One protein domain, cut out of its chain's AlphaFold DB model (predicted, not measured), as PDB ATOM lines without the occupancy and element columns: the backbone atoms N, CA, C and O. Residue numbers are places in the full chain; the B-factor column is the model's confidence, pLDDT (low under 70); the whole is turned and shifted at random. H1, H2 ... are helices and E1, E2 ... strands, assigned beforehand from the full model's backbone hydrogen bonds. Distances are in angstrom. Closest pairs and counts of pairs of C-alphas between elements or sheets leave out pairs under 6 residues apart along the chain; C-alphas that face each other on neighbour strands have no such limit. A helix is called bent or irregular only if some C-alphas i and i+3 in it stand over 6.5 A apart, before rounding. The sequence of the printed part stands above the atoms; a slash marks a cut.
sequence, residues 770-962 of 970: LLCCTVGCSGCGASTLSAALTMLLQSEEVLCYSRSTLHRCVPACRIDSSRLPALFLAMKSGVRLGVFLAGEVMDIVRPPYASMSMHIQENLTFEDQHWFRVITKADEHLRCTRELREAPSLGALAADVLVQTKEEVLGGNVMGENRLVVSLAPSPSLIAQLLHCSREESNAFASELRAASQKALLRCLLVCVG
ATOM      1  N   LEU A 770      25.264 -29.169 -16.538       83.50
ATOM      2  CA  LEU A 770      26.087 -28.422 -15.586       83.50
ATOM      3  C   LEU A 770      25.348 -27.154 -15.157       83.50
ATOM      4  O   LEU A 770      24.978 -26.331 -15.992       83.50
ATOM      5  N   LEU A 771      25.179 -26.964 -13.851       86.31
ATOM      6  CA  LEU A 771      24.662 -25.721 -13.284       86.31
ATOM      7  C   LEU A 771      25.820 -24.925 -12.682       86.31
ATOM      8  O   LEU A 771      26.562 -25.429 -11.844       86.31
ATOM      9  N   CYS A 772      25.981 -23.671 -13.091       88.38
ATOM     10  CA  CYS A 772      26.945 -22.753 -12.486       88.38
ATOM     11  C   CYS A 772      26.201 -21.599 -11.831       88.38
ATOM     12  O   CYS A 772      25.375 -20.942 -12.467       88.38
ATOM     13  N   CYS A 773      26.503 -21.323 -10.567       91.50
ATOM     14  CA  CYS A 773      25.856 -20.242  -9.844       91.50
ATOM     15  C   CYS A 773      26.829 -19.395  -9.031       91.50
ATOM     16  O   CYS A 773      27.856 -19.861  -8.543       91.50
ATOM     17  N   THR A 774      26.478 -18.122  -8.878       91.94
ATOM     18  CA  THR A 774      27.166 -17.172  -8.010       91.94
ATOM     19  C   THR A 774      26.247 -16.772  -6.868       91.94
ATOM     20  O   THR A 774      25.101 -16.382  -7.081       91.94
ATOM     21  N   VAL A 775      26.749 -16.862  -5.645       91.62
ATOM     22  CA  VAL A 775      26.060 -16.439  -4.421       91.62
ATOM     23  C   VAL A 775      26.960 -15.414  -3.755       91.62
ATOM     24  O   VAL A 775      28.170 -15.597  -3.761       91.62
ATOM     25  N   GLY A 776      26.437 -14.342  -3.169       87.69
ATOM     26  CA  GLY A 776      27.312 -13.412  -2.460       87.69
ATOM     27  C   GLY A 776      26.596 -12.382  -1.611       87.69
ATOM     28  O   GLY A 776      25.382 -12.197  -1.706       87.69
ATOM     29  N   CYS A 777      27.374 -11.702  -0.771       82.69
ATOM     30  CA  CYS A 777      26.903 -10.576   0.030       82.69
ATOM     31  C   CYS A 777      26.519  -9.381  -0.863       82.69
ATOM     32  O   CYS A 777      26.940  -9.270  -2.018       82.69
ATOM     33  N   SER A 778      25.708  -8.456  -0.349       82.94
ATOM     34  CA  SER A 778      25.375  -7.245  -1.100       82.94
ATOM     35  C   SER A 778      26.640  -6.427  -1.391       82.94
ATOM     36  O   SER A 778      27.491  -6.246  -0.528       82.94
ATOM     37  N   GLY A 779      26.779  -5.939  -2.627       81.12
ATOM     38  CA  GLY A 779      27.896  -5.070  -3.019       81.12
ATOM     39  C   GLY A 779      29.228  -5.765  -3.334       81.12
ATOM     40  O   GLY A 779      30.104  -5.104  -3.887       81.12
ATOM     41  N   CYS A 780      29.365  -7.079  -3.109       83.12
ATOM     42  CA  CYS A 780      30.647  -7.777  -3.282       83.12
ATOM     43  C   CYS A 780      31.110  -7.931  -4.744       83.12
ATOM     44  O   CYS A 780      32.272  -8.226  -4.988       83.12
ATOM     45  N   GLY A 781      30.242  -7.728  -5.741       85.81
ATOM     46  CA  GLY A 781      30.580  -7.934  -7.160       85.81
ATOM     47  C   GLY A 781      30.145  -9.287  -7.739       85.81
ATOM     48  O   GLY A 781      30.572  -9.649  -8.835       85.81
ATOM     49  N   ALA A 782      29.244 -10.012  -7.062       88.19
ATOM     50  CA  ALA A 782      28.671 -11.277  -7.544       88.19
ATOM     51  C   ALA A 782      28.081 -11.198  -8.969       88.19
ATOM     52  O   ALA A 782      28.200 -12.143  -9.740       88.19
ATOM     53  N   SER A 783      27.490 -10.061  -9.361       87.44
ATOM     54  CA  SER A 783      26.984  -9.852 -10.729       87.44
ATOM     55  C   SER A 783      28.097  -9.863 -11.778       87.44
ATOM     56  O   SER A 783      27.948 -10.487 -12.826       87.44
ATOM     57  N   THR A 784      29.217  -9.200 -11.489       88.19
ATOM     58  CA  THR A 784      30.390  -9.150 -12.371       88.19
ATOM     59  C   THR A 784      31.021 -10.533 -12.498       88.19
ATOM     60  O   THR A 784      31.392 -10.942 -13.596       88.19
ATOM     61  N   LEU A 785      31.067 -11.283 -11.392       90.75
ATOM     62  CA  LEU A 785      31.509 -12.675 -11.378       90.75
ATOM     63  C   LEU A 785      30.606 -13.576 -12.229       90.75
ATOM     64  O   LEU A 785      31.113 -14.323 -13.059       90.75
ATOM     65  N   SER A 786      29.284 -13.464 -12.078       89.75
ATOM     66  CA  SER A 786      28.322 -14.251 -12.862       89.75
ATOM     67  C   SER A 786      28.478 -13.986 -14.357       89.75
ATOM     68  O   SER A 786      28.533 -14.923 -15.144       89.75
ATOM     69  N   ALA A 787      28.616 -12.715 -14.750       87.81
ATOM     70  CA  ALA A 787      28.831 -12.341 -16.143       87.81
ATOM     71  C   ALA A 787      30.151 -12.908 -16.694       87.81
ATOM     72  O   ALA A 787      30.180 -13.422 -17.810       87.81
ATOM     73  N   ALA A 788      31.236 -12.860 -15.912       88.94
ATOM     74  CA  ALA A 788      32.521 -13.418 -16.322       88.94
ATOM     75  C   ALA A 788      32.474 -14.943 -16.489       88.94
ATOM     76  O   ALA A 788      32.988 -15.452 -17.482       88.94
ATOM     77  N   LEU A 789      31.828 -15.659 -15.564       88.44
ATOM     78  CA  LEU A 789      31.638 -17.108 -15.658       88.44
ATOM     79  C   LEU A 789      30.783 -17.489 -16.870       88.44
ATOM     80  O   LEU A 789      31.143 -18.416 -17.587       88.44
ATOM     81  N   THR A 790      29.708 -16.749 -17.152       86.44
ATOM     82  CA  THR A 790      28.888 -16.968 -18.355       86.44
ATOM     83  C   THR A 790      29.701 -16.808 -19.634       86.44
ATOM     84  O   THR A 790      29.613 -17.663 -20.508       86.44
ATOM     85  N   MET A 791      30.531 -15.764 -19.741       84.38
ATOM     86  CA  MET A 791      31.395 -15.599 -20.914       84.38
ATOM     87  C   MET A 791      32.426 -16.727 -21.047       84.38
ATOM     88  O   MET A 791      32.695 -17.172 -22.156       84.38
ATOM     89  N   LEU A 792      33.003 -17.198 -19.936       84.44
ATOM     90  CA  LEU A 792      33.967 -18.303 -19.956       84.44
ATOM     91  C   LEU A 792      33.311 -19.625 -20.363       84.44
ATOM     92  O   LEU A 792      33.875 -20.348 -21.176       84.44
ATOM     93  N   LEU A 793      32.107 -19.916 -19.869       78.56
ATOM     94  CA  LEU A 793      31.331 -21.096 -20.271       78.56
ATOM     95  C   LEU A 793      30.985 -21.101 -21.769       78.56
ATOM     96  O   LEU A 793      30.774 -22.167 -22.331       78.56
ATOM     97  N   GLN A 794      30.950 -19.927 -22.409       76.38
ATOM     98  CA  GLN A 794      30.725 -19.758 -23.849       76.38
ATOM     99  C   GLN A 794      32.024 -19.694 -24.670       76.38
ATOM    100  O   GLN A 794      31.964 -19.584 -25.893       76.38
ATOM    101  N   SER A 795      33.194 -19.714 -24.026       72.56
ATOM    102  CA  SER A 795      34.481 -19.608 -24.718       72.56
ATOM    103  C   SER A 795      34.877 -20.921 -25.395       72.56
ATOM    104  O   SER A 795      34.615 -22.005 -24.867       72.56
ATOM    105  N   GLU A 796      35.571 -20.818 -26.535       63.22
ATOM    106  CA  GLU A 796      36.134 -21.983 -27.234       63.22
ATOM    107  C   GLU A 796      37.054 -22.801 -26.329       63.22
ATOM    108  O   GLU A 796      37.077 -24.013 -26.446       63.22
ATOM    109  N   GLU A 797      37.751 -22.183 -25.370       63.66
ATOM    110  CA  GLU A 797      38.608 -22.913 -24.437       63.66
ATOM    111  C   GLU A 797      37.794 -23.951 -23.648       63.66
ATOM    112  O   GLU A 797      38.099 -25.136 -23.716       63.66
ATOM    113  N   VAL A 798      36.694 -23.568 -22.991       60.28
ATOM    114  CA  VAL A 798      35.835 -24.522 -22.253       60.28
ATOM    115  C   VAL A 798      35.160 -25.534 -23.192       60.28
ATOM    116  O   VAL A 798      35.056 -26.715 -22.851       60.28
ATOM    117  N   LEU A 799      34.747 -25.096 -24.384       58.53
ATOM    118  CA  LEU A 799      34.089 -25.939 -25.391       58.53
ATOM    119  C   LEU A 799      35.033 -26.961 -26.046       58.53
ATOM    120  O   LEU A 799      34.612 -28.075 -26.332       58.53
ATOM    121  N   CYS A 800      36.306 -26.626 -26.252       48.44
ATOM    122  CA  CYS A 800      37.318 -27.530 -26.799       48.44
ATOM    123  C   CYS A 800      37.768 -28.574 -25.773       48.44
ATOM    124  O   CYS A 800      38.096 -29.698 -26.149       48.44
ATOM    125  N   TYR A 801      37.782 -28.223 -24.482       47.97
ATOM    126  CA  TYR A 801      38.061 -29.197 -23.426       47.97
ATOM    127  C   TYR A 801      36.873 -30.126 -23.198       47.97
ATOM    128  O   TYR A 801      37.077 -31.296 -22.904       47.97
ATOM    129  N   SER A 802      35.635 -29.677 -23.406       49.28
ATOM    130  CA  SER A 802      34.460 -30.549 -23.429       49.28
ATOM    131  C   SER A 802      34.635 -31.691 -24.446       49.28
ATOM    132  O   SER A 802      34.354 -31.561 -25.631       49.28
ATOM    133  N   ARG A 803      35.058 -32.868 -23.965       45.66
ATOM    134  CA  ARG A 803      35.222 -34.101 -24.763       45.66
ATOM    135  C   ARG A 803      33.888 -34.664 -25.288       45.66
ATOM    136  O   ARG A 803      33.891 -35.720 -25.916       45.66
ATOM    137  N   SER A 804      32.776 -33.991 -24.992       45.47
ATOM    138  CA  SER A 804      31.429 -34.260 -25.484       45.47
ATOM    139  C   SER A 804      31.003 -33.123 -26.411       45.47
ATOM    140  O   SER A 804      31.107 -31.948 -26.063       45.47
ATOM    141  N   THR A 805      30.476 -33.471 -27.578       44.12
ATOM    142  CA  THR A 805      29.869 -32.532 -28.532       44.12
ATOM    143  C   THR A 805      28.494 -32.019 -28.075       44.12
ATOM    144  O   THR A 805      27.906 -31.183 -28.755       44.12
ATOM    145  N   LEU A 806      27.976 -32.496 -26.933       52.06
ATOM    146  CA  LEU A 806      26.596 -32.279 -26.474       52.06
ATOM    147  C   LEU A 806      26.472 -31.480 -25.164       52.06
ATOM    148  O   LEU A 806      25.352 -31.258 -24.694       52.06
ATOM    149  N   HIS A 807      27.571 -31.032 -24.544       54.19
ATOM    150  CA  HIS A 807      27.465 -30.232 -23.320       54.19
ATOM    151  C   HIS A 807      26.864 -28.851 -23.611       54.19
ATOM    152  O   HIS A 807      27.427 -28.025 -24.330       54.19
ATOM    153  N   ARG A 808      25.684 -28.603 -23.033       56.88
ATOM    154  CA  ARG A 808      24.930 -27.364 -23.222       56.88
ATOM    155  C   ARG A 808      25.552 -26.242 -22.393       56.88
ATOM    156  O   ARG A 808      25.769 -26.392 -21.191       56.88
ATOM    157  N   CYS A 809      25.776 -25.093 -23.022       56.16
ATOM    158  CA  CYS A 809      26.199 -23.875 -22.335       56.16
ATOM    159  C   CYS A 809      25.045 -23.316 -21.491       56.16
ATOM    160  O   CYS A 809      24.259 -22.497 -21.969       56.16
ATOM    161  N   VAL A 810      24.925 -23.743 -20.233       63.22
ATOM    162  CA  VAL A 810      24.023 -23.087 -19.277       63.22
ATOM    163  C   VAL A 810      24.727 -21.833 -18.747       63.22
ATOM    164  O   VAL A 810      25.826 -21.952 -18.205       63.22
ATOM    165  N   PRO A 811      24.149 -20.626 -18.892       69.81
ATOM    166  CA  PRO A 811      24.764 -19.413 -18.367       69.81
ATOM    167  C   PRO A 811      24.900 -19.489 -16.843       69.81
ATOM    168  O   PRO A 811      24.019 -19.998 -16.146       69.81
ATOM    169  N   ALA A 812      25.994 -18.942 -16.315       81.62
ATOM    170  CA  ALA A 812      26.193 -18.855 -14.879       81.62
ATOM    171  C   ALA A 812      25.222 -17.838 -14.277       81.62
ATOM    172  O   ALA A 812      25.115 -16.701 -14.753       81.62
ATOM    173  N   CYS A 813      24.538 -18.224 -13.203       82.44
ATOM    174  CA  CYS A 813      23.451 -17.424 -12.662       82.44
ATOM    175  C   CYS A 813      23.683 -16.908 -11.251       82.44
ATOM    176  O   CYS A 813      24.177 -17.613 -10.374       82.44
ATOM    177  N   ARG A 814      23.305 -15.650 -11.024       86.50
ATOM    178  CA  ARG A 814      23.369 -15.033  -9.703       86.50
ATOM    179  C   ARG A 814      22.145 -15.425  -8.886       86.50
ATOM    180  O   ARG A 814      21.014 -15.189  -9.301       86.50
ATOM    181  N   ILE A 815      22.393 -15.961  -7.698       88.31
ATOM    182  CA  ILE A 815      21.376 -16.359  -6.732       88.31
ATOM    183  C   ILE A 815      21.467 -15.418  -5.534       88.31
ATOM    184  O   ILE A 815      22.494 -15.338  -4.858       88.31
ATOM    185  N   ASP A 816      20.379 -14.701  -5.265       83.81
ATOM    186  CA  ASP A 816      20.250 -13.918  -4.039       83.81
ATOM    187  C   ASP A 816      20.012 -14.839  -2.832       83.81
ATOM    188  O   ASP A 816      19.479 -15.941  -2.965       83.81
ATOM    189  N   SER A 817      20.359 -14.378  -1.628       80.19
ATOM    190  CA  SER A 817      20.267 -15.183  -0.399       80.19
ATOM    191  C   SER A 817      18.866 -15.749  -0.130       80.19
ATOM    192  O   SER A 817      18.736 -16.846   0.405       80.19
ATOM    193  N   SER A 818      17.808 -15.042  -0.540       81.94
ATOM    194  CA  SER A 818      16.416 -15.496  -0.416       81.94
ATOM    195  C   SER A 818      16.057 -16.671  -1.333       81.94
ATOM    196  O   SER A 818      15.043 -17.319  -1.108       81.94
ATOM    197  N   ARG A 819      16.883 -16.965  -2.348       86.31
ATOM    198  CA  ARG A 819      16.674 -18.025  -3.350       86.31
ATOM    199  C   ARG A 819      17.612 -19.223  -3.167       86.31
ATOM    200  O   ARG A 819      17.614 -20.134  -3.992       86.31
ATOM    201  N   LEU A 820      18.372 -19.264  -2.069       88.31
ATOM    202  CA  LEU A 820      19.206 -20.411  -1.696       88.31
ATOM    203  C   LEU A 820      18.454 -21.754  -1.627       88.31
ATOM    204  O   LEU A 820      19.050 -22.756  -2.020       88.31
ATOM    205  N   PRO A 821      17.164 -21.828  -1.236       89.88
ATOM    206  CA  PRO A 821      16.431 -23.093  -1.288       89.88
ATOM    207  C   PRO A 821      16.412 -23.750  -2.681       89.88
ATOM    208  O   PRO A 821      16.516 -24.970  -2.771       89.88
ATOM    209  N   ALA A 822      16.369 -22.969  -3.771       89.50
ATOM    210  CA  ALA A 822      16.449 -23.501  -5.139       89.50
ATOM    211  C   ALA A 822      17.807 -24.163  -5.428       89.50
ATOM    212  O   ALA A 822      17.871 -25.203  -6.082       89.50
ATOM    213  N   LEU A 823      18.890 -23.576  -4.906       91.69
ATOM    214  CA  LEU A 823      20.235 -24.139  -4.991       91.69
ATOM    215  C   LEU A 823      20.334 -25.458  -4.217       91.69
ATOM    216  O   LEU A 823      20.875 -26.435  -4.729       91.69
ATOM    217  N   PHE A 824      19.773 -25.503  -3.009       91.81
ATOM    218  CA  PHE A 824      19.804 -26.699  -2.168       91.81
ATOM    219  C   PHE A 824      18.995 -27.860  -2.763       91.81
ATOM    220  O   PHE A 824      19.417 -29.009  -2.655       91.81
ATOM    221  N   LEU A 825      17.872 -27.585  -3.438       90.81
ATOM    222  CA  LEU A 825      17.140 -28.611  -4.193       90.81
ATOM    223  C   LEU A 825      17.989 -29.193  -5.329       90.81
ATOM    224  O   LEU A 825      18.083 -30.412  -5.462       90.81
ATOM    225  N   ALA A 826      18.673 -28.344  -6.099       90.44
ATOM    226  CA  ALA A 826      19.562 -28.813  -7.158       90.44
ATOM    227  C   ALA A 826      20.744 -29.637  -6.610       90.44
ATOM    228  O   ALA A 826      21.083 -30.664  -7.193       90.44
ATOM    229  N   MET A 827      21.329 -29.260  -5.466       91.25
ATOM    230  CA  MET A 827      22.391 -30.045  -4.812       91.25
ATOM    231  C   MET A 827      21.927 -31.468  -4.471       91.25
ATOM    232  O   MET A 827      22.621 -32.430  -4.794       91.25
ATOM    233  N   LYS A 828      20.723 -31.615  -3.905       88.94
ATOM    234  CA  LYS A 828      20.149 -32.924  -3.538       88.94
ATOM    235  C   LYS A 828      19.891 -33.835  -4.734       88.94
ATOM    236  O   LYS A 828      19.959 -35.052  -4.592       88.94
ATOM    237  N   SER A 829      19.648 -33.257  -5.909       88.44
ATOM    238  CA  SER A 829      19.434 -34.032  -7.131       88.44
ATOM    239  C   SER A 829      20.703 -34.715  -7.648       88.44
ATOM    240  O   SER A 829      20.590 -35.621  -8.451       88.44
ATOM    241  N   GLY A 830      21.910 -34.316  -7.226       86.69
ATOM    242  CA  GLY A 830      23.165 -34.931  -7.681       86.69
ATOM    243  C   GLY A 830      23.615 -34.564  -9.100       86.69
ATOM    244  O   GLY A 830      24.517 -35.208  -9.640       86.69
ATOM    245  N   VAL A 831      23.031 -33.533  -9.718       87.56
ATOM    246  CA  VAL A 831      23.560 -32.939 -10.963       87.56
ATOM    247  C   VAL A 831      24.926 -32.277 -10.748       87.56
ATOM    248  O   VAL A 831      25.292 -31.947  -9.613       87.56
ATOM    249  N   ARG A 832      25.678 -32.078 -11.841       86.62
ATOM    250  CA  ARG A 832      26.954 -31.347 -11.816       86.62
ATOM    251  C   ARG A 832      26.681 -29.882 -11.473       86.62
ATOM    252  O   ARG A 832      25.835 -29.238 -12.099       86.62
ATOM    253  N   LEU A 833      27.382 -29.360 -10.472       88.75
ATOM    254  CA  LEU A 833      27.113 -28.033  -9.918       88.75
ATOM    255  C   LEU A 833      28.414 -27.331  -9.522       88.75
ATOM    256  O   LEU A 833      29.223 -27.892  -8.790       88.75
ATOM    257  N   GLY A 834      28.583 -26.085  -9.959       90.94
ATOM    258  CA  GLY A 834      29.648 -25.186  -9.517       90.94
ATOM    259  C   GLY A 834      29.075 -23.985  -8.770       90.94
ATOM    260  O   GLY A 834      28.364 -23.172  -9.364       90.94
ATOM    261  N   VAL A 835      29.392 -23.852  -7.481       92.81
ATOM    262  CA  VAL A 835      28.920 -22.750  -6.628       92.81
ATOM    263  C   VAL A 835      30.057 -21.788  -6.318       92.81
ATOM    264  O   VAL A 835      31.009 -22.138  -5.628       92.81
ATOM    265  N   PHE A 836      29.945 -20.544  -6.764       92.62
ATOM    266  CA  PHE A 836      30.937 -19.503  -6.518       92.62
ATOM    267  C   PHE A 836      30.410 -18.519  -5.469       92.62
ATOM    268  O   PHE A 836      29.554 -17.678  -5.752       92.62
ATOM    269  N   LEU A 837      30.920 -18.630  -4.243       92.31
ATOM    270  CA  LEU A 837      30.571 -17.762  -3.127       92.31
ATOM    271  C   LEU A 837      31.430 -16.488  -3.151       92.31
ATOM    272  O   LEU A 837      32.552 -16.474  -2.641       92.31
ATOM    273  N   ALA A 838      30.888 -15.426  -3.739       91.56
ATOM    274  CA  ALA A 838      31.487 -14.104  -3.829       91.56
ATOM    275  C   ALA A 838      31.423 -13.342  -2.495       91.56
ATOM    276  O   ALA A 838      30.382 -13.283  -1.834       91.56
ATOM    277  N   GLY A 839      32.534 -12.718  -2.123       89.31
ATOM    278  CA  GLY A 839      32.636 -11.816  -0.981       89.31
ATOM    279  C   GLY A 839      33.808 -10.856  -1.137       89.31
ATOM    280  O   GLY A 839      34.724 -11.083  -1.925       89.31
ATOM    281  N   GLU A 840      33.789  -9.772  -0.378       86.06
ATOM    282  CA  GLU A 840      34.984  -8.969  -0.132       86.06
ATOM    283  C   GLU A 840      35.801  -9.599   1.000       86.06
ATOM    284  O   GLU A 840      35.302 -10.412   1.779       86.06
ATOM    285  N   VAL A 841      37.066  -9.210   1.147       79.00
ATOM    286  CA  VAL A 841      37.905  -9.711   2.251       79.00
ATOM    287  C   VAL A 841      37.273  -9.386   3.613       79.00
ATOM    288  O   VAL A 841      37.297 -10.211   4.523       79.00
ATOM    289  N   MET A 842      36.618  -8.226   3.732       79.38
ATOM    290  CA  MET A 842      35.878  -7.829   4.934       79.38
ATOM    291  C   MET A 842      34.622  -8.673   5.182       79.38
ATOM    292  O   MET A 842      34.163  -8.744   6.322       79.38
ATOM    293  N   ASP A 843      34.062  -9.323   4.157       81.94
ATOM    294  CA  ASP A 843      32.885 -10.182   4.300       81.94
ATOM    295  C   ASP A 843      33.226 -11.536   4.921       81.94
ATOM    296  O   ASP A 843      32.371 -12.122   5.576       81.94
ATOM    297  N   ILE A 844      34.472 -12.008   4.796       76.62
ATOM    298  CA  ILE A 844      34.905 -13.339   5.261       76.62
ATOM    299  C   ILE A 844      34.619 -13.544   6.755       76.62
ATOM    300  O   ILE A 844      34.261 -14.642   7.180       76.62
ATOM    301  N   VAL A 845      34.752 -12.481   7.550       76.56
ATOM    302  CA  VAL A 845      34.519 -12.497   9.002       76.56
ATOM    303  C   VAL A 845      33.069 -12.188   9.386       76.56
ATOM    304  O   VAL A 845      32.717 -12.249  10.563       76.56
ATOM    305  N   ARG A 846      32.207 -11.838   8.422       82.50
ATOM    306  CA  ARG A 846      30.819 -11.456   8.696       82.50
ATOM    307  C   ARG A 846      29.918 -12.692   8.819       82.50
ATOM    308  O   ARG A 846      29.998 -13.598   7.984       82.50
ATOM    309  N   PRO A 847      28.972 -12.704   9.782       84.94
ATOM    310  CA  PRO A 847      28.046 -13.822   9.971       84.94
ATOM    311  C   PRO A 847      27.260 -14.250   8.716       84.94
ATOM    312  O   PRO A 847      27.127 -15.455   8.516       84.94
ATOM    313  N   PRO A 848      26.774 -13.346   7.834       83.12
ATOM    314  CA  PRO A 848      26.054 -13.750   6.625       83.12
ATOM    315  C   PRO A 848      26.900 -14.582   5.653       83.12
ATOM    316  O   PRO A 848      26.415 -15.581   5.128       83.12
ATOM    317  N   TYR A 849      28.166 -14.211   5.439       86.62
ATOM    318  CA  TYR A 849      29.076 -14.953   4.561       86.62
ATOM    319  C   TYR A 849      29.420 -16.322   5.155       86.62
ATOM    320  O   TYR A 849      29.327 -17.343   4.471       86.62
ATOM    321  N   ALA A 850      29.750 -16.356   6.452       84.56
ATOM    322  CA  ALA A 850      30.041 -17.591   7.172       84.56
ATOM    323  C   ALA A 850      28.836 -18.547   7.178       84.56
ATOM    324  O   ALA A 850      28.992 -19.735   6.907       84.56
ATOM    325  N   SER A 851      27.630 -18.020   7.410       86.75
ATOM    326  CA  SER A 851      26.385 -18.784   7.373       86.75
ATOM    327  C   SER A 851      26.135 -19.377   5.985       86.75
ATOM    328  O   SER A 851      25.978 -20.589   5.877       86.75
ATOM    329  N   MET A 852      26.179 -18.574   4.913       88.38
ATOM    330  CA  MET A 852      26.008 -19.087   3.545       88.38
ATOM    331  C   MET A 852      27.056 -20.147   3.199       88.38
ATOM    332  O   MET A 852      26.711 -21.182   2.634       88.38
ATOM    333  N   SER A 853      28.320 -19.925   3.576       87.31
ATOM    334  CA  SER A 853      29.380 -20.905   3.342       87.31
ATOM    335  C   SER A 853      29.123 -22.226   4.061       87.31
ATOM    336  O   SER A 853      29.370 -23.260   3.451       87.31
ATOM    337  N   MET A 854      28.670 -22.206   5.320       86.00
ATOM    338  CA  MET A 854      28.371 -23.436   6.061       86.00
ATOM    339  C   MET A 854      27.193 -24.184   5.437       86.00
ATOM    340  O   MET A 854      27.333 -25.362   5.138       86.00
ATOM    341  N   HIS A 855      26.090 -23.500   5.119       87.50
ATOM    342  CA  HIS A 855      24.922 -24.148   4.511       87.50
ATOM    343  C   HIS A 855      25.231 -24.745   3.132       87.50
ATOM    344  O   HIS A 855      24.776 -25.845   2.826       87.50
ATOM    345  N   ILE A 856      26.008 -24.047   2.294       89.38
ATOM    346  CA  ILE A 856      26.464 -24.592   1.007       89.38
ATOM    347  C   ILE A 856      27.302 -25.846   1.256       89.38
ATOM    348  O   ILE A 856      27.029 -26.884   0.664       89.38
ATOM    349  N   GLN A 857      28.276 -25.773   2.163       86.62
ATOM    350  CA  GLN A 857      29.158 -26.895   2.469       86.62
ATOM    351  C   GLN A 857      28.404 -28.112   3.033       86.62
ATOM    352  O   GLN A 857      28.722 -29.234   2.660       86.62
ATOM    353  N   GLU A 858      27.396 -27.904   3.881       87.25
ATOM    354  CA  GLU A 858      26.567 -28.968   4.467       87.25
ATOM    355  C   GLU A 858      25.655 -29.668   3.447       87.25
ATOM    356  O   GLU A 858      25.287 -30.822   3.652       87.25
ATOM    357  N   ASN A 859      25.273 -28.992   2.357       87.25
ATOM    358  CA  ASN A 859      24.371 -29.551   1.341       87.25
ATOM    359  C   ASN A 859      25.104 -30.191   0.149       87.25
ATOM    360  O   ASN A 859      24.482 -30.922  -0.627       87.25
ATOM    361  N   LEU A 860      26.409 -29.948  -0.004       85.25
ATOM    362  CA  LEU A 860      27.229 -30.601  -1.025       85.25
ATOM    363  C   LEU A 860      27.450 -32.061  -0.646       85.25
ATOM    364  O   LEU A 860      28.103 -32.377   0.345       85.25
ATOM    365  N   THR A 861      26.872 -32.946  -1.447       81.88
ATOM    366  CA  THR A 861      26.741 -34.369  -1.111       81.88
ATOM    367  C   THR A 861      27.431 -35.284  -2.116       81.88
ATOM    368  O   THR A 861      27.700 -36.438  -1.791       81.88
ATOM    369  N   PHE A 862      27.764 -34.786  -3.311       85.19
ATOM    370  CA  PHE A 862      28.266 -35.601  -4.419       85.19
ATOM    371  C   PHE A 862      29.593 -35.070  -4.982       85.19
ATOM    372  O   PHE A 862      29.809 -33.864  -5.012       85.19
ATOM    373  N   GLU A 863      30.451 -35.968  -5.484       80.88
ATOM    374  CA  GLU A 863      31.836 -35.658  -5.900       80.88
ATOM    375  C   GLU A 863      31.949 -34.595  -7.012       80.88
ATOM    376  O   GLU A 863      32.828 -33.743  -6.942       80.88
ATOM    377  N   ASP A 864      31.030 -34.578  -7.987       78.81
ATOM    378  CA  ASP A 864      31.028 -33.581  -9.085       78.81
ATOM    379  C   ASP A 864      30.345 -32.248  -8.715       78.81
ATOM    380  O   ASP A 864      29.881 -31.499  -9.584       78.81
ATOM    381  N   GLN A 865      30.176 -31.983  -7.420       88.31
ATOM    382  CA  GLN A 865      29.654 -30.717  -6.923       88.31
ATOM    383  C   GLN A 865      30.783 -29.947  -6.261       88.31
ATOM    384  O   GLN A 865      31.333 -30.347  -5.236       88.31
ATOM    385  N   HIS A 866      31.110 -28.808  -6.851       88.25
ATOM    386  CA  HIS A 866      32.239 -28.002  -6.434       88.25
ATOM    387  C   HIS A 866      31.763 -26.669  -5.897       88.25
ATOM    388  O   HIS A 866      30.776 -26.087  -6.356       88.25
ATOM    389  N   TRP A 867      32.506 -26.161  -4.927       89.50
ATOM    390  CA  TRP A 867      32.243 -24.864  -4.350       89.50
ATOM    391  C   TRP A 867      33.544 -24.096  -4.181       89.50
ATOM    392  O   TRP A 867      34.553 -24.626  -3.720       89.50
ATOM    393  N   PHE A 868      33.503 -22.825  -4.553       89.94
ATOM    394  CA  PHE A 868      34.653 -21.942  -4.554       89.94
ATOM    395  C   PHE A 868      34.314 -20.684  -3.768       89.94
ATOM    396  O   PHE A 868      33.340 -19.994  -4.062       89.94
ATOM    397  N   ARG A 869      35.134 -20.357  -2.773       88.44
ATOM    398  CA  ARG A 869      35.120 -19.049  -2.113       88.44
ATOM    399  C   ARG A 869      35.869 -18.072  -3.001       88.44
ATOM    400  O   ARG A 869      37.057 -18.266  -3.243       88.44
ATOM    401  N   VAL A 870      35.189 -17.037  -3.471       89.81
ATOM    402  CA  VAL A 870      35.752 -16.053  -4.394       89.81
ATOM    403  C   VAL A 870      35.809 -14.693  -3.720       89.81
ATOM    404  O   VAL A 870      34.781 -14.138  -3.341       89.81
ATOM    405  N   ILE A 871      37.011 -14.142  -3.606       88.31
ATOM    406  CA  ILE A 871      37.231 -12.761  -3.184       88.31
ATOM    407  C   ILE A 871      37.233 -11.895  -4.444       88.31
ATOM    408  O   ILE A 871      38.140 -12.031  -5.257       88.31
ATOM    409  N   THR A 872      36.211 -11.055  -4.630       85.75
ATOM    410  CA  THR A 872      35.878 -10.414  -5.924       85.75
ATOM    411  C   THR A 872      36.400  -8.980  -6.117       85.75
ATOM    412  O   THR A 872      36.173  -8.400  -7.181       85.75
ATOM    413  N   LYS A 873      37.108  -8.426  -5.121       83.56
ATOM    414  CA  LYS A 873      37.757  -7.093  -5.130       83.56
ATOM    415  C   LYS A 873      39.098  -7.121  -4.396       83.56
ATOM    416  O   LYS A 873      39.358  -6.371  -3.457       83.56
ATOM    417  N   ALA A 874      39.925  -8.091  -4.761       76.12
ATOM    418  CA  ALA A 874      41.213  -8.334  -4.121       76.12
ATOM    419  C   ALA A 874      42.150  -7.110  -4.106       76.12
ATOM    420  O   ALA A 874      42.972  -6.946  -3.207       76.12
ATOM    421  N   ASP A 875      42.017  -6.249  -5.106       75.19
ATOM    422  CA  ASP A 875      42.820  -5.051  -5.291       75.19
ATOM    423  C   ASP A 875      42.554  -3.955  -4.240       75.19
ATOM    424  O   ASP A 875      43.442  -3.149  -3.984       75.19
ATOM    425  N   GLU A 876      41.400  -3.959  -3.554       75.38
ATOM    426  CA  GLU A 876      41.108  -3.010  -2.459       75.38
ATOM    427  C   GLU A 876      41.964  -3.250  -1.207       75.38
ATOM    428  O   GLU A 876      42.134  -2.347  -0.387       75.38
ATOM    429  N   HIS A 877      42.485  -4.469  -1.040       68.12
ATOM    430  CA  HIS A 877      43.215  -4.884   0.158       68.12
ATOM    431  C   HIS A 877      44.718  -4.634   0.106       68.12
ATOM    432  O   HIS A 877      45.385  -4.717   1.141       68.12
ATOM    433  N   LEU A 878      45.244  -4.267  -1.059       60.97
ATOM    434  CA  LEU A 878      46.620  -3.826  -1.170       60.97
ATOM    435  C   LEU A 878      46.756  -2.479  -0.467       60.97
ATOM    436  O   LEU A 878      46.268  -1.448  -0.932       60.97
ATOM    437  N   ARG A 879      47.437  -2.473   0.683       53.22
ATOM    438  CA  ARG A 879      47.871  -1.225   1.317       53.22
ATOM    439  C   ARG A 879      48.656  -0.432   0.278       53.22
ATOM    440  O   ARG A 879      49.581  -0.992  -0.296       53.22
ATOM    441  N   CYS A 880      48.294   0.835   0.078       49.72
ATOM    442  CA  CYS A 880      48.877   1.841  -0.821       49.72
ATOM    443  C   CYS A 880      50.425   1.914  -0.821       49.72
ATOM    444  O   CYS A 880      50.993   2.912  -0.389       49.72
ATOM    445  N   THR A 881      51.132   0.872  -1.250       46.47
ATOM    446  CA  THR A 881      52.590   0.747  -1.075       46.47
ATOM    447  C   THR A 881      53.377   1.021  -2.348       46.47
ATOM    448  O   THR A 881      54.593   1.160  -2.275       46.47
ATOM    449  N   ARG A 882      52.709   1.211  -3.491       54.19
ATOM    450  CA  ARG A 882      53.299   1.843  -4.675       54.19
ATOM    451  C   ARG A 882      52.285   2.787  -5.294       54.19
ATOM    452  O   ARG A 882      51.163   2.375  -5.583       54.19
ATOM    453  N   GLU A 883      52.666   4.041  -5.508       57.47
ATOM    454  CA  GLU A 883      51.943   4.861  -6.472       57.47
ATOM    455  C   GLU A 883      52.030   4.128  -7.819       57.47
ATOM    456  O   GLU A 883      53.132   3.839  -8.281       57.47
ATOM    457  N   LEU A 884      50.894   3.810  -8.454       60.62
ATOM    458  CA  LEU A 884      50.856   3.173  -9.787       60.62
ATOM    459  C   LEU A 884      51.766   3.891 -10.810       60.62
ATOM    460  O   LEU A 884      52.241   3.279 -11.760       60.62
ATOM    461  N   ARG A 885      52.058   5.175 -10.565       58.31
ATOM    462  CA  ARG A 885      52.953   6.046 -11.335       58.31
ATOM    463  C   ARG A 885      54.431   5.635 -11.337       58.31
ATOM    464  O   ARG A 885      55.145   6.038 -12.245       58.31
ATOM    465  N   GLU A 886      54.904   4.877 -10.346       58.34
ATOM    466  CA  GLU A 886      56.322   4.486 -10.214       58.34
ATOM    467  C   GLU A 886      56.619   3.077 -10.765       58.34
ATOM    468  O   GLU A 886      57.766   2.624 -10.749       58.34
ATOM    469  N   ALA A 887      55.600   2.359 -11.250       59.38
ATOM    470  CA  ALA A 887      55.764   1.012 -11.779       59.38
ATOM    471  C   ALA A 887      56.279   1.041 -13.236       59.38
ATOM    472  O   ALA A 887      55.664   1.680 -14.086       59.38
ATOM    473  N   PRO A 888      57.361   0.309 -13.574       58.41
ATOM    474  CA  PRO A 888      57.929   0.298 -14.928       58.41
ATOM    475  C   PRO A 888      57.036  -0.409 -15.965       58.41
ATOM    476  O   PRO A 888      57.217  -0.213 -17.162       58.41
ATOM    477  N   SER A 889      56.084  -1.235 -15.517       67.69
ATOM    478  CA  SER A 889      55.028  -1.831 -16.341       67.69
ATOM    479  C   SER A 889      53.783  -2.053 -15.485       67.69
ATOM    480  O   SER A 889      53.805  -2.832 -14.531       67.69
ATOM    481  N   LEU A 890      52.696  -1.361 -15.829       62.81
ATOM    482  CA  LEU A 890      51.403  -1.504 -15.156       62.81
ATOM    483  C   LEU A 890      50.762  -2.872 -15.425       62.81
ATOM    484  O   LEU A 890      50.092  -3.410 -14.552       62.81
ATOM    485  N   GLY A 891      51.024  -3.476 -16.585       59.16
ATOM    486  CA  GLY A 891      50.524  -4.809 -16.919       59.16
ATOM    487  C   GLY A 891      51.035  -5.904 -15.973       59.16
ATOM    488  O   GLY A 891      50.257  -6.555 -15.276       59.16
ATOM    489  N   ALA A 892      52.362  -6.017 -15.837       63.97
ATOM    490  CA  ALA A 892      52.993  -7.003 -14.950       63.97
ATOM    491  C   ALA A 892      52.534  -6.857 -13.485       63.97
ATOM    492  O   ALA A 892      52.315  -7.850 -12.792       63.97
ATOM    493  N   LEU A 893      52.290  -5.616 -13.051       68.25
ATOM    494  CA  LEU A 893      51.782  -5.310 -11.718       68.25
ATOM    495  C   LEU A 893      50.383  -5.905 -11.467       68.25
ATOM    496  O   LEU A 893      50.102  -6.313 -10.348       68.25
ATOM    497  N   ALA A 894      49.508  -5.994 -12.476       66.19
ATOM    498  CA  ALA A 894      48.138  -6.490 -12.311       66.19
ATOM    499  C   ALA A 894      48.070  -7.982 -11.930       66.19
ATOM    500  O   ALA A 894      47.218  -8.386 -11.135       66.19
ATOM    501  N   ALA A 895      48.970  -8.805 -12.475       69.00
ATOM    502  CA  ALA A 895      49.075 -10.217 -12.114       69.00
ATOM    503  C   ALA A 895      49.711 -10.397 -10.725       69.00
ATOM    504  O   ALA A 895      49.191 -11.160  -9.906       69.00
ATOM    505  N   ASP A 896      50.774  -9.641 -10.443       71.94
ATOM    506  CA  ASP A 896      51.468  -9.652  -9.152       71.94
ATOM    507  C   ASP A 896      50.540  -9.224  -8.003       71.94
ATOM    508  O   ASP A 896      50.558  -9.828  -6.934       71.94
ATOM    509  N   VAL A 897      49.652  -8.254  -8.250       72.25
ATOM    510  CA  VAL A 897      48.598  -7.787  -7.328       72.25
ATOM    511  C   VAL A 897      47.711  -8.937  -6.847       72.25
ATOM    512  O   VAL A 897      47.488  -9.093  -5.648       72.25
ATOM    513  N   LEU A 898      47.216  -9.780  -7.758       75.25
ATOM    514  CA  LEU A 898      46.348 -10.904  -7.392       75.25
ATOM    515  C   LEU A 898      47.115 -11.996  -6.634       75.25
ATOM    516  O   LEU A 898      46.558 -12.609  -5.721       75.25
ATOM    517  N   VAL A 899      48.382 -12.231  -6.991       75.69
ATOM    518  CA  VAL A 899      49.256 -13.210  -6.324       75.69
ATOM    519  C   VAL A 899      49.596 -12.756  -4.905       75.69
ATOM    520  O   VAL A 899      49.419 -13.528  -3.964       75.69
ATOM    521  N   GLN A 900      49.988 -11.495  -4.727       73.31
ATOM    522  CA  GLN A 900      50.317 -10.934  -3.421       73.31
ATOM    523  C   GLN A 900      49.093 -10.907  -2.498       73.31
ATOM    524  O   GLN A 900      49.168 -11.383  -1.366       73.31
ATOM    525  N   THR A 901      47.931 -10.446  -2.979       73.00
ATOM    526  CA  THR A 901      46.702 -10.480  -2.167       73.00
ATOM    527  C   THR A 901      46.314 -11.913  -1.802       73.00
ATOM    528  O   THR A 901      45.837 -12.164  -0.695       73.00
ATOM    529  N   LYS A 902      46.533 -12.884  -2.698       75.38
ATOM    530  CA  LYS A 902      46.321 -14.301  -2.388       75.38
ATOM    531  C   LYS A 902      47.222 -14.758  -1.239       75.38
ATOM    532  O   LYS A 902      46.725 -15.409  -0.323       75.38
ATOM    533  N   GLU A 903      48.505 -14.408  -1.256       73.56
ATOM    534  CA  GLU A 903      49.451 -14.758  -0.190       73.56
ATOM    535  C   GLU A 903      49.115 -14.087   1.149       73.56
ATOM    536  O   GLU A 903      49.160 -14.752   2.186       73.56
ATOM    537  N   GLU A 904      48.723 -12.809   1.128       71.75
ATOM    538  CA  GLU A 904      48.390 -12.023   2.321       71.75
ATOM    539  C   GLU A 904      47.052 -12.433   2.954       71.75
ATOM    540  O   GLU A 904      46.953 -12.563   4.174       71.75
ATOM    541  N   VAL A 905      46.013 -12.653   2.141       68.38
ATOM    542  CA  VAL A 905      44.652 -12.935   2.634       68.38
ATOM    543  C   VAL A 905      44.450 -14.416   2.946       68.38
ATOM    544  O   VAL A 905      43.679 -14.757   3.846       68.38
ATOM    545  N   LEU A 906      45.120 -15.314   2.219       67.69
ATOM    546  CA  LEU A 906      44.962 -16.761   2.400       67.69
ATOM    547  C   LEU A 906      46.116 -17.415   3.170       67.69
ATOM    548  O   LEU A 906      45.976 -18.582   3.531       67.69
ATOM    549  N   GLY A 907      47.191 -16.672   3.463       57.72
ATOM    550  CA  GLY A 907      48.345 -17.128   4.235       57.72
ATOM    551  C   GLY A 907      49.179 -18.167   3.485       57.72
ATOM    552  O   GLY A 907      48.973 -19.352   3.701       57.72
ATOM    553  N   GLY A 908      50.096 -17.700   2.623       53.81
ATOM    554  CA  GLY A 908      51.234 -18.412   2.000       53.81
ATOM    555  C   GLY A 908      51.106 -19.917   1.678       53.81
ATOM    556  O   GLY A 908      50.969 -20.750   2.563       53.81
ATOM    557  N   ASN A 909      51.265 -20.291   0.402       42.03
ATOM    558  CA  ASN A 909      51.367 -21.666  -0.138       42.03
ATOM    559  C   ASN A 909      50.368 -22.738   0.355       42.03
ATOM    560  O   ASN A 909      50.547 -23.925   0.087       42.03
ATOM    561  N   VAL A 910      49.263 -22.350   0.996       41.81
ATOM    562  CA  VAL A 910      48.114 -23.236   1.188       41.81
ATOM    563  C   VAL A 910      47.310 -23.239  -0.113       41.81
ATOM    564  O   VAL A 910      46.426 -22.408  -0.329       41.81
ATOM    565  N   MET A 911      47.629 -24.177  -1.008       44.53
ATOM    566  CA  MET A 911      46.807 -24.550  -2.167       44.53
ATOM    567  C   MET A 911      45.509 -25.221  -1.684       44.53
ATOM    568  O   MET A 911      45.280 -26.405  -1.886       44.53
ATOM    569  N   GLY A 912      44.651 -24.475  -0.988       50.22
ATOM    570  CA  GLY A 912      43.274 -24.894  -0.774       50.22
ATOM    571  C   GLY A 912      42.513 -24.676  -2.077       50.22
ATOM    572  O   GLY A 912      42.135 -23.541  -2.355       50.22
ATOM    573  N   GLU A 913      42.298 -25.743  -2.851       55.25
ATOM    574  CA  GLU A 913      41.689 -25.776  -4.201       55.25
ATOM    575  C   GLU A 913      40.353 -25.007  -4.335       55.25
ATOM    576  O   GLU A 913      39.944 -24.635  -5.432       55.25
ATOM    577  N   ASN A 914      39.718 -24.668  -3.209       67.44
ATOM    578  CA  ASN A 914      38.409 -24.019  -3.131       67.44
ATOM    579  C   ASN A 914      38.457 -22.504  -2.836       67.44
ATOM    580  O   ASN A 914      37.416 -21.929  -2.515       67.44
ATOM    581  N   ARG A 915      39.621 -21.833  -2.859       75.62
ATOM    582  CA  ARG A 915      39.730 -20.382  -2.567       75.62
ATOM    583  C   ARG A 915      40.375 -19.604  -3.715       75.62
ATOM    584  O   ARG A 915      41.512 -19.865  -4.095       75.62
ATOM    585  N   LEU A 916      39.652 -18.608  -4.223       83.50
ATOM    586  CA  LEU A 916      40.016 -17.801  -5.383       83.50
ATOM    587  C   LEU A 916      40.056 -16.321  -5.025       83.50
ATOM    588  O   LEU A 916      39.195 -15.810  -4.312       83.50
ATOM    589  N   VAL A 917      41.051 -15.637  -5.571       83.69
ATOM    590  CA  VAL A 917      41.251 -14.197  -5.431       83.69
ATOM    591  C   VAL A 917      41.225 -13.617  -6.832       83.69
ATOM    592  O   VAL A 917      42.046 -13.988  -7.668       83.69
ATOM    593  N   VAL A 918      40.232 -12.777  -7.108       87.88
ATOM    594  CA  VAL A 918      40.004 -12.194  -8.431       87.88
ATOM    595  C   VAL A 918      39.671 -10.712  -8.304       87.88
ATOM    596  O   VAL A 918      39.161 -10.241  -7.287       87.88
ATOM    597  N   SER A 919      39.926  -9.976  -9.375       87.44
ATOM    598  CA  SER A 919      39.434  -8.618  -9.558       87.44
ATOM    599  C   SER A 919      39.043  -8.451 -11.024       87.44
ATOM    600  O   SER A 919      39.863  -8.238 -11.911       87.44
ATOM    601  N   LEU A 920      37.759  -8.670 -11.316       85.62
ATOM    602  CA  LEU A 920      37.236  -8.655 -12.691       85.62
ATOM    603  C   LEU A 920      37.026  -7.234 -13.235       85.62
ATOM    604  O   LEU A 920      36.784  -7.059 -14.432       85.62
ATOM    605  N   ALA A 921      37.093  -6.239 -12.352       83.44
ATOM    606  CA  ALA A 921      37.087  -4.821 -12.659       83.44
ATOM    607  C   ALA A 921      37.881  -4.079 -11.569       83.44
ATOM    608  O   ALA A 921      37.762  -4.466 -10.406       83.44
ATOM    609  N   PRO A 922      38.626  -3.011 -11.912       79.00
ATOM    610  CA  PRO A 922      39.305  -2.179 -10.924       79.00
ATOM    611  C   PRO A 922      38.330  -1.652  -9.861       79.00
ATOM    612  O   PRO A 922      37.240  -1.178 -10.190       79.00
ATOM    613  N   SER A 923      38.720  -1.716  -8.593       77.12
ATOM    614  CA  SER A 923      37.949  -1.181  -7.471       77.12
ATOM    615  C   SER A 923      37.880   0.350  -7.469       77.12
ATOM    616  O   SER A 923      38.722   1.008  -8.082       77.12
ATOM    617  N   PRO A 924      36.926   0.973  -6.748       79.19
ATOM    618  CA  PRO A 924      36.833   2.431  -6.662       79.19
ATOM    619  C   PRO A 924      38.122   3.115  -6.180       79.19
ATOM    620  O   PRO A 924      38.472   4.182  -6.687       79.19
ATOM    621  N   SER A 925      38.848   2.504  -5.237       74.44
ATOM    622  CA  SER A 925      40.133   3.017  -4.742       74.44
ATOM    623  C   SER A 925      41.222   2.969  -5.816       74.44
ATOM    624  O   SER A 925      41.997   3.917  -5.944       74.44
ATOM    625  N   LEU A 926      41.247   1.911  -6.628       76.19
ATOM    626  CA  LEU A 926      42.201   1.753  -7.721       76.19
ATOM    627  C   LEU A 926      41.850   2.623  -8.935       76.19
ATOM    628  O   LEU A 926      42.736   3.225  -9.537       76.19
ATOM    629  N   ILE A 927      40.560   2.775  -9.252       78.81
ATOM    630  CA  ILE A 927      40.067   3.682 -10.300       78.81
ATOM    631  C   ILE A 927      40.551   5.110 -10.034       78.81
ATOM    632  O   ILE A 927      41.026   5.766 -10.958       78.81
ATOM    633  N   ALA A 928      40.492   5.581  -8.785       77.81
ATOM    634  CA  ALA A 928      40.972   6.916  -8.424       77.81
ATOM    635  C   ALA A 928      42.455   7.131  -8.778       77.81
ATOM    636  O   ALA A 928      42.837   8.221  -9.197       77.81
ATOM    637  N   GLN A 929      43.282   6.088  -8.674       76.00
ATOM    638  CA  GLN A 929      44.696   6.141  -9.053       76.00
ATOM    639  C   GLN A 929      44.893   6.010 -10.575       76.00
ATOM    640  O   GLN A 929      45.705   6.731 -11.156       76.00
ATOM    641  N   LEU A 930      44.111   5.153 -11.243       76.25
ATOM    642  CA  LEU A 930      44.133   4.963 -12.701       76.25
ATOM    643  C   LEU A 930      43.666   6.205 -13.478       76.25
ATOM    644  O   LEU A 930      44.127   6.439 -14.594       76.25
ATOM    645  N   LEU A 931      42.799   7.041 -12.892       80.88
ATOM    646  CA  LEU A 931      42.396   8.334 -13.470       80.88
ATOM    647  C   LEU A 931      43.570   9.310 -13.638       80.88
ATOM    648  O   LEU A 931      43.457  10.286 -14.378       80.88
ATOM    649  N   HIS A 932      44.688   9.055 -12.957       79.31
ATOM    650  CA  HIS A 932      45.914   9.834 -13.078       79.31
ATOM    651  C   HIS A 932      46.952   9.234 -14.042       79.31
ATOM    652  O   HIS A 932      48.020   9.828 -14.189       79.31
ATOM    653  N   CYS A 933      46.671   8.086 -14.664       76.88
ATOM    654  CA  CYS A 933      47.527   7.441 -15.669       76.88
ATOM    655  C   CYS A 933      47.024   7.753 -17.091       76.88
ATOM    656  O   CYS A 933      45.929   8.300 -17.266       76.88
ATOM    657  N   SER A 934      47.800   7.418 -18.128       81.69
ATOM    658  CA  SER A 934      47.305   7.556 -19.504       81.69
ATOM    659  C   SER A 934      46.166   6.565 -19.788       81.69
ATOM    660  O   SER A 934      46.044   5.510 -19.165       81.69
ATOM    661  N   ARG A 935      45.308   6.884 -20.767       80.81
ATOM    662  CA  ARG A 935      44.177   6.019 -21.147       80.81
ATOM    663  C   ARG A 935      44.633   4.633 -21.617       80.81
ATOM    664  O   ARG A 935      43.946   3.651 -21.351       80.81
ATOM    665  N   GLU A 936      45.753   4.561 -22.329       81.06
ATOM    666  CA  GLU A 936      46.313   3.311 -22.852       81.06
ATOM    667  C   GLU A 936      46.813   2.413 -21.716       81.06
ATOM    668  O   GLU A 936      46.449   1.242 -21.659       81.06
ATOM    669  N   GLU A 937      47.538   2.985 -20.757       75.56
ATOM    670  CA  GLU A 937      48.032   2.289 -19.565       75.56
ATOM    671  C   GLU A 937      46.901   1.784 -18.663       75.56
ATOM    672  O   GLU A 937      46.916   0.632 -18.231       75.56
ATOM    673  N   SER A 938      45.881   2.612 -18.420       77.88
ATOM    674  CA  SER A 938      44.725   2.225 -17.606       77.88
ATOM    675  C   SER A 938      43.900   1.113 -18.257       77.88
ATOM    676  O   SER A 938      43.408   0.217 -17.567       77.88
ATOM    677  N   ASN A 939      43.775   1.129 -19.589       80.88
ATOM    678  CA  ASN A 939      43.112   0.062 -20.336       80.88
ATOM    679  C   ASN A 939      43.934  -1.234 -20.336       80.88
ATOM    680  O   ASN A 939      43.358  -2.306 -20.147       80.88
ATOM    681  N   ALA A 940      45.256  -1.147 -20.524       81.00
ATOM    682  CA  ALA A 940      46.154  -2.299 -20.476       81.00
ATOM    683  C   ALA A 940      46.109  -2.970 -19.097       81.00
ATOM    684  O   ALA A 940      45.865  -4.171 -19.004       81.00
ATOM    685  N   PHE A 941      46.202  -2.178 -18.024       80.88
ATOM    686  CA  PHE A 941      46.075  -2.655 -16.649       80.88
ATOM    687  C   PHE A 941      44.738  -3.373 -16.402       80.88
ATOM    688  O   PHE A 941      44.712  -4.507 -15.926       80.88
ATOM    689  N   ALA A 942      43.612  -2.738 -16.751       81.62
ATOM    690  CA  ALA A 942      42.288  -3.325 -16.546       81.62
ATOM    691  C   ALA A 942      42.085  -4.612 -17.370       81.62
ATOM    692  O   ALA A 942      41.442  -5.553 -16.898       81.62
ATOM    693  N   SER A 943      42.643  -4.663 -18.584       83.50
ATOM    694  CA  SER A 943      42.617  -5.846 -19.444       83.50
ATOM    695  C   SER A 943      43.422  -6.999 -18.845       83.50
ATOM    696  O   SER A 943      42.922  -8.120 -18.778       83.50
ATOM    697  N   GLU A 944      44.641  -6.741 -18.368       83.88
ATOM    698  CA  GLU A 944      45.503  -7.769 -17.775       83.88
ATOM    699  C   GLU A 944      44.963  -8.283 -16.434       83.88
ATOM    700  O   GLU A 944      44.933  -9.494 -16.208       83.88
ATOM    701  N   LEU A 945      44.425  -7.396 -15.590       84.12
ATOM    702  CA  LEU A 945      43.762  -7.768 -14.337       84.12
ATOM    703  C   LEU A 945      42.558  -8.693 -14.587       84.12
ATOM    704  O   LEU A 945      42.381  -9.723 -13.921       84.12
ATOM    705  N   ARG A 946      41.747  -8.352 -15.596       87.19
ATOM    706  CA  ARG A 946      40.611  -9.167 -16.030       87.19
ATOM    707  C   ARG A 946      41.075 -10.504 -16.601       87.19
ATOM    708  O   ARG A 946      40.495 -11.522 -16.236       87.19
ATOM    709  N   ALA A 947      42.107 -10.519 -17.443       85.06
ATOM    710  CA  ALA A 947      42.644 -11.735 -18.051       85.06
ATOM    711  C   ALA A 947      43.207 -12.704 -16.997       85.06
ATOM    712  O   ALA A 947      42.892 -13.894 -17.017       85.06
ATOM    713  N   ALA A 948      43.970 -12.202 -16.021       84.25
ATOM    714  CA  ALA A 948      44.487 -13.002 -14.911       84.25
ATOM    715  C   ALA A 948      43.350 -13.592 -14.055       84.25
ATOM    716  O   ALA A 948      43.354 -14.785 -13.735       84.25
ATOM    717  N   SER A 949      42.328 -12.785 -13.757       87.94
ATOM    718  CA  SER A 949      41.127 -13.220 -13.036       87.94
ATOM    719  C   SER A 949      40.324 -14.272 -13.812       87.94
ATOM    720  O   SER A 949      39.913 -15.284 -13.248       87.94
ATOM    721  N   GLN A 950      40.128 -14.073 -15.117       88.38
ATOM    722  CA  GLN A 950      39.446 -15.021 -15.999       88.38
ATOM    723  C   GLN A 950      40.201 -16.348 -16.097       88.38
ATOM    724  O   GLN A 950      39.575 -17.400 -16.008       88.38
ATOM    725  N   LYS A 951      41.536 -16.321 -16.178       85.38
ATOM    726  CA  LYS A 951      42.379 -17.524 -16.170       85.38
ATOM    727  C   LYS A 951      42.235 -18.326 -14.872       85.38
ATOM    728  O   LYS A 951      42.218 -19.555 -14.910       85.38
ATOM    729  N   ALA A 952      42.112 -17.653 -13.726       84.38
ATOM    730  CA  ALA A 952      41.857 -18.316 -12.448       84.38
ATOM    731  C   ALA A 952      40.461 -18.963 -12.404       84.38
ATOM    732  O   ALA A 952      40.336 -20.116 -11.997       84.38
ATOM    733  N   LEU A 953      39.428 -18.257 -12.876       87.88
ATOM    734  CA  LEU A 953      38.060 -18.784 -12.948       87.88
ATOM    735  C   LEU A 953      37.931 -19.950 -13.934       87.88
ATOM    736  O   LEU A 953      37.243 -20.923 -13.633       87.88
ATOM    737  N   LEU A 954      38.620 -19.881 -15.075       85.12
ATOM    738  CA  LEU A 954      38.636 -20.935 -16.085       85.12
ATOM    739  C   LEU A 954      39.129 -22.261 -15.500       85.12
ATOM    740  O   LEU A 954      38.495 -23.289 -15.706       85.12
ATOM    741  N   ARG A 955      40.207 -22.243 -14.707       82.25
ATOM    742  CA  ARG A 955      40.720 -23.453 -14.040       82.25
ATOM    743  C   ARG A 955      39.658 -24.120 -13.163       82.25
ATOM    744  O   ARG A 955      39.520 -25.336 -13.202       82.25
ATOM    745  N   CYS A 956      38.878 -23.339 -12.421       84.81
ATOM    746  CA  CYS A 956      37.803 -23.864 -11.579       84.81
ATOM    747  C   CYS A 956      36.617 -24.387 -12.390       84.81
ATOM    748  O   CYS A 956      36.053 -25.421 -12.047       84.81
ATOM    749  N   LEU A 957      36.271 -23.720 -13.494       82.69
ATOM    750  CA  LEU A 957      35.258 -24.221 -14.422       82.69
ATOM    751  C   LEU A 957      35.671 -25.563 -15.044       82.69
ATOM    752  O   LEU A 957      34.841 -26.460 -15.142       82.69
ATOM    753  N   LEU A 958      36.949 -25.744 -15.392       79.06
ATOM    754  CA  LEU A 958      37.463 -27.018 -15.913       79.06
ATOM    755  C   LEU A 958      37.380 -28.158 -14.882       79.06
ATOM    756  O   LEU A 958      37.111 -29.300 -15.258       79.06
ATOM    757  N   VAL A 959      37.544 -27.852 -13.589       81.00
ATOM    758  CA  VAL A 959      37.279 -28.810 -12.500       81.00
ATOM    759  C   VAL A 959      35.797 -29.197 -12.481       81.00
ATOM    760  O   VAL A 959      35.492 -30.384 -12.496       81.00
ATOM    761  N   CYS A 960      34.875 -28.229 -12.563       79.50
ATOM    762  CA  CYS A 960      33.429 -28.503 -12.598       79.50
ATOM    763  C   CYS A 960      32.961 -29.346 -13.792       79.50
ATOM    764  O   CYS A 960      31.931 -30.013 -13.706       79.50
ATOM    765  N   VAL A 961      33.682 -29.303 -14.913       72.75
ATOM    766  CA  VAL A 961      33.370 -30.086 -16.122       72.75
ATOM    767  C   VAL A 961      34.021 -31.486 -16.073       72.75
ATOM    768  O   VAL A 961      33.794 -32.300 -16.965       72.75
ATOM    769  N   GLY A 962      34.788 -31.810 -15.021       64.88
ATOM    770  CA  GLY A 962      35.405 -33.131 -14.823       64.88
ATOM    771  C   GLY A 962      36.653 -33.377 -15.682       64.88
ATOM    772  O   GLY A 962      36.942 -34.513 -16.042       64.88
TER     773      GLY A 962
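Overview. This is residues 770 to 962 of the 970 residues of an uncharacterized protein of Leptomonas seymouri (UniProt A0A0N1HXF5). A strongly twisted sheet of five parallel strands has H3 and H4 over one face and H1 and the later part of the long helix H8 over the other, making three layers. H8 runs on well past the sheet, and its earlier part packs on H6 at the E5 side, where H5 and H7 also lie; H2 packs on H8 near its other end. The printed part has 193 residues with eight named helices and five named strands, in the order E1 H1 H2 E2 H3 E3 H4 E4 H5 H6 E5 H7 H8; the sheet order is E2 E1 E3 E4 E5 and the class is mixed. It is compact, with a radius of gyration of the C-alphas of 17.2 A, and spans 53 by 41 by 30 A.

Along the chain. E1, residues 770 to 776, begins at C-alpha 770 (26.087, -28.422, -15.586) and is 20.0 A long. H1 is residues 782 to 793, H2 796 to 801, E2 813 to 815 and H3 817 to 828. H3 is irregular: C-alphas 818 and 821 are 7.6 A apart. E3, residues 832 to 839, is 23.0 A long; H4 is 847 to 859 and E4 865 to 871. H5 is 874 to 877, H6 890 to 906, 24.1 A long, E5 915 to 917 and H7 924 to 930. H8, residues 935 to 960, is 37.2 A long and ends at C-alpha 960 (33.429, -28.503, -12.598).

Arrangement. E1 and E3 are parallel, with N 773 and O 834 2.9 A apart, within hydrogen-bond range. So are N 815 and O 774 of E2 and E1, 2.8 A, N 837 and O 868 of E3 and E4, 2.8 A, and N 916 and O 869 of E4 and E5, 2.8 A. E1, H1, H2, E2 and E3, H4, E4 are strand-helix-strand units, parallel neighbour strands joined through helices, with right-handed crossovers; E4, H5, H6, E5 is another. E2, H3, E3 is a split unit, with E1 between its strands, also right-handed. H3 and H4 touch at Phe 824 and Asn 859, C-alphas 6.4 A apart. H8, the hub, touches H1, H2 and H6; C-alphas of Gly 891 and Phe 941 come closest to each other in H6 and H8, 5.0 A, at a steep tilt of 45 degrees. H5 touches H6 and only just H7, with 3 pairs of C-alphas within 8 A. Every O i to N i+4 pair is within range in H1, H2 and H4, but 5 of 8 in H3, 11 of 13 in H6, 2 of 3 in H7 and 21 of 22 in H8; H5 is too short for one.

Size, cuts and confidence. The C-alphas farthest apart, of Ser 829 and Glu 886, are 53.4 A apart. The printed part has no cut; the links H2 to E2 and H5 to H6 are long. Mean pLDDT of the printed part is 77.4, under 70 at residues 796 to 811, 877 to 895, 905 to 914 and 962.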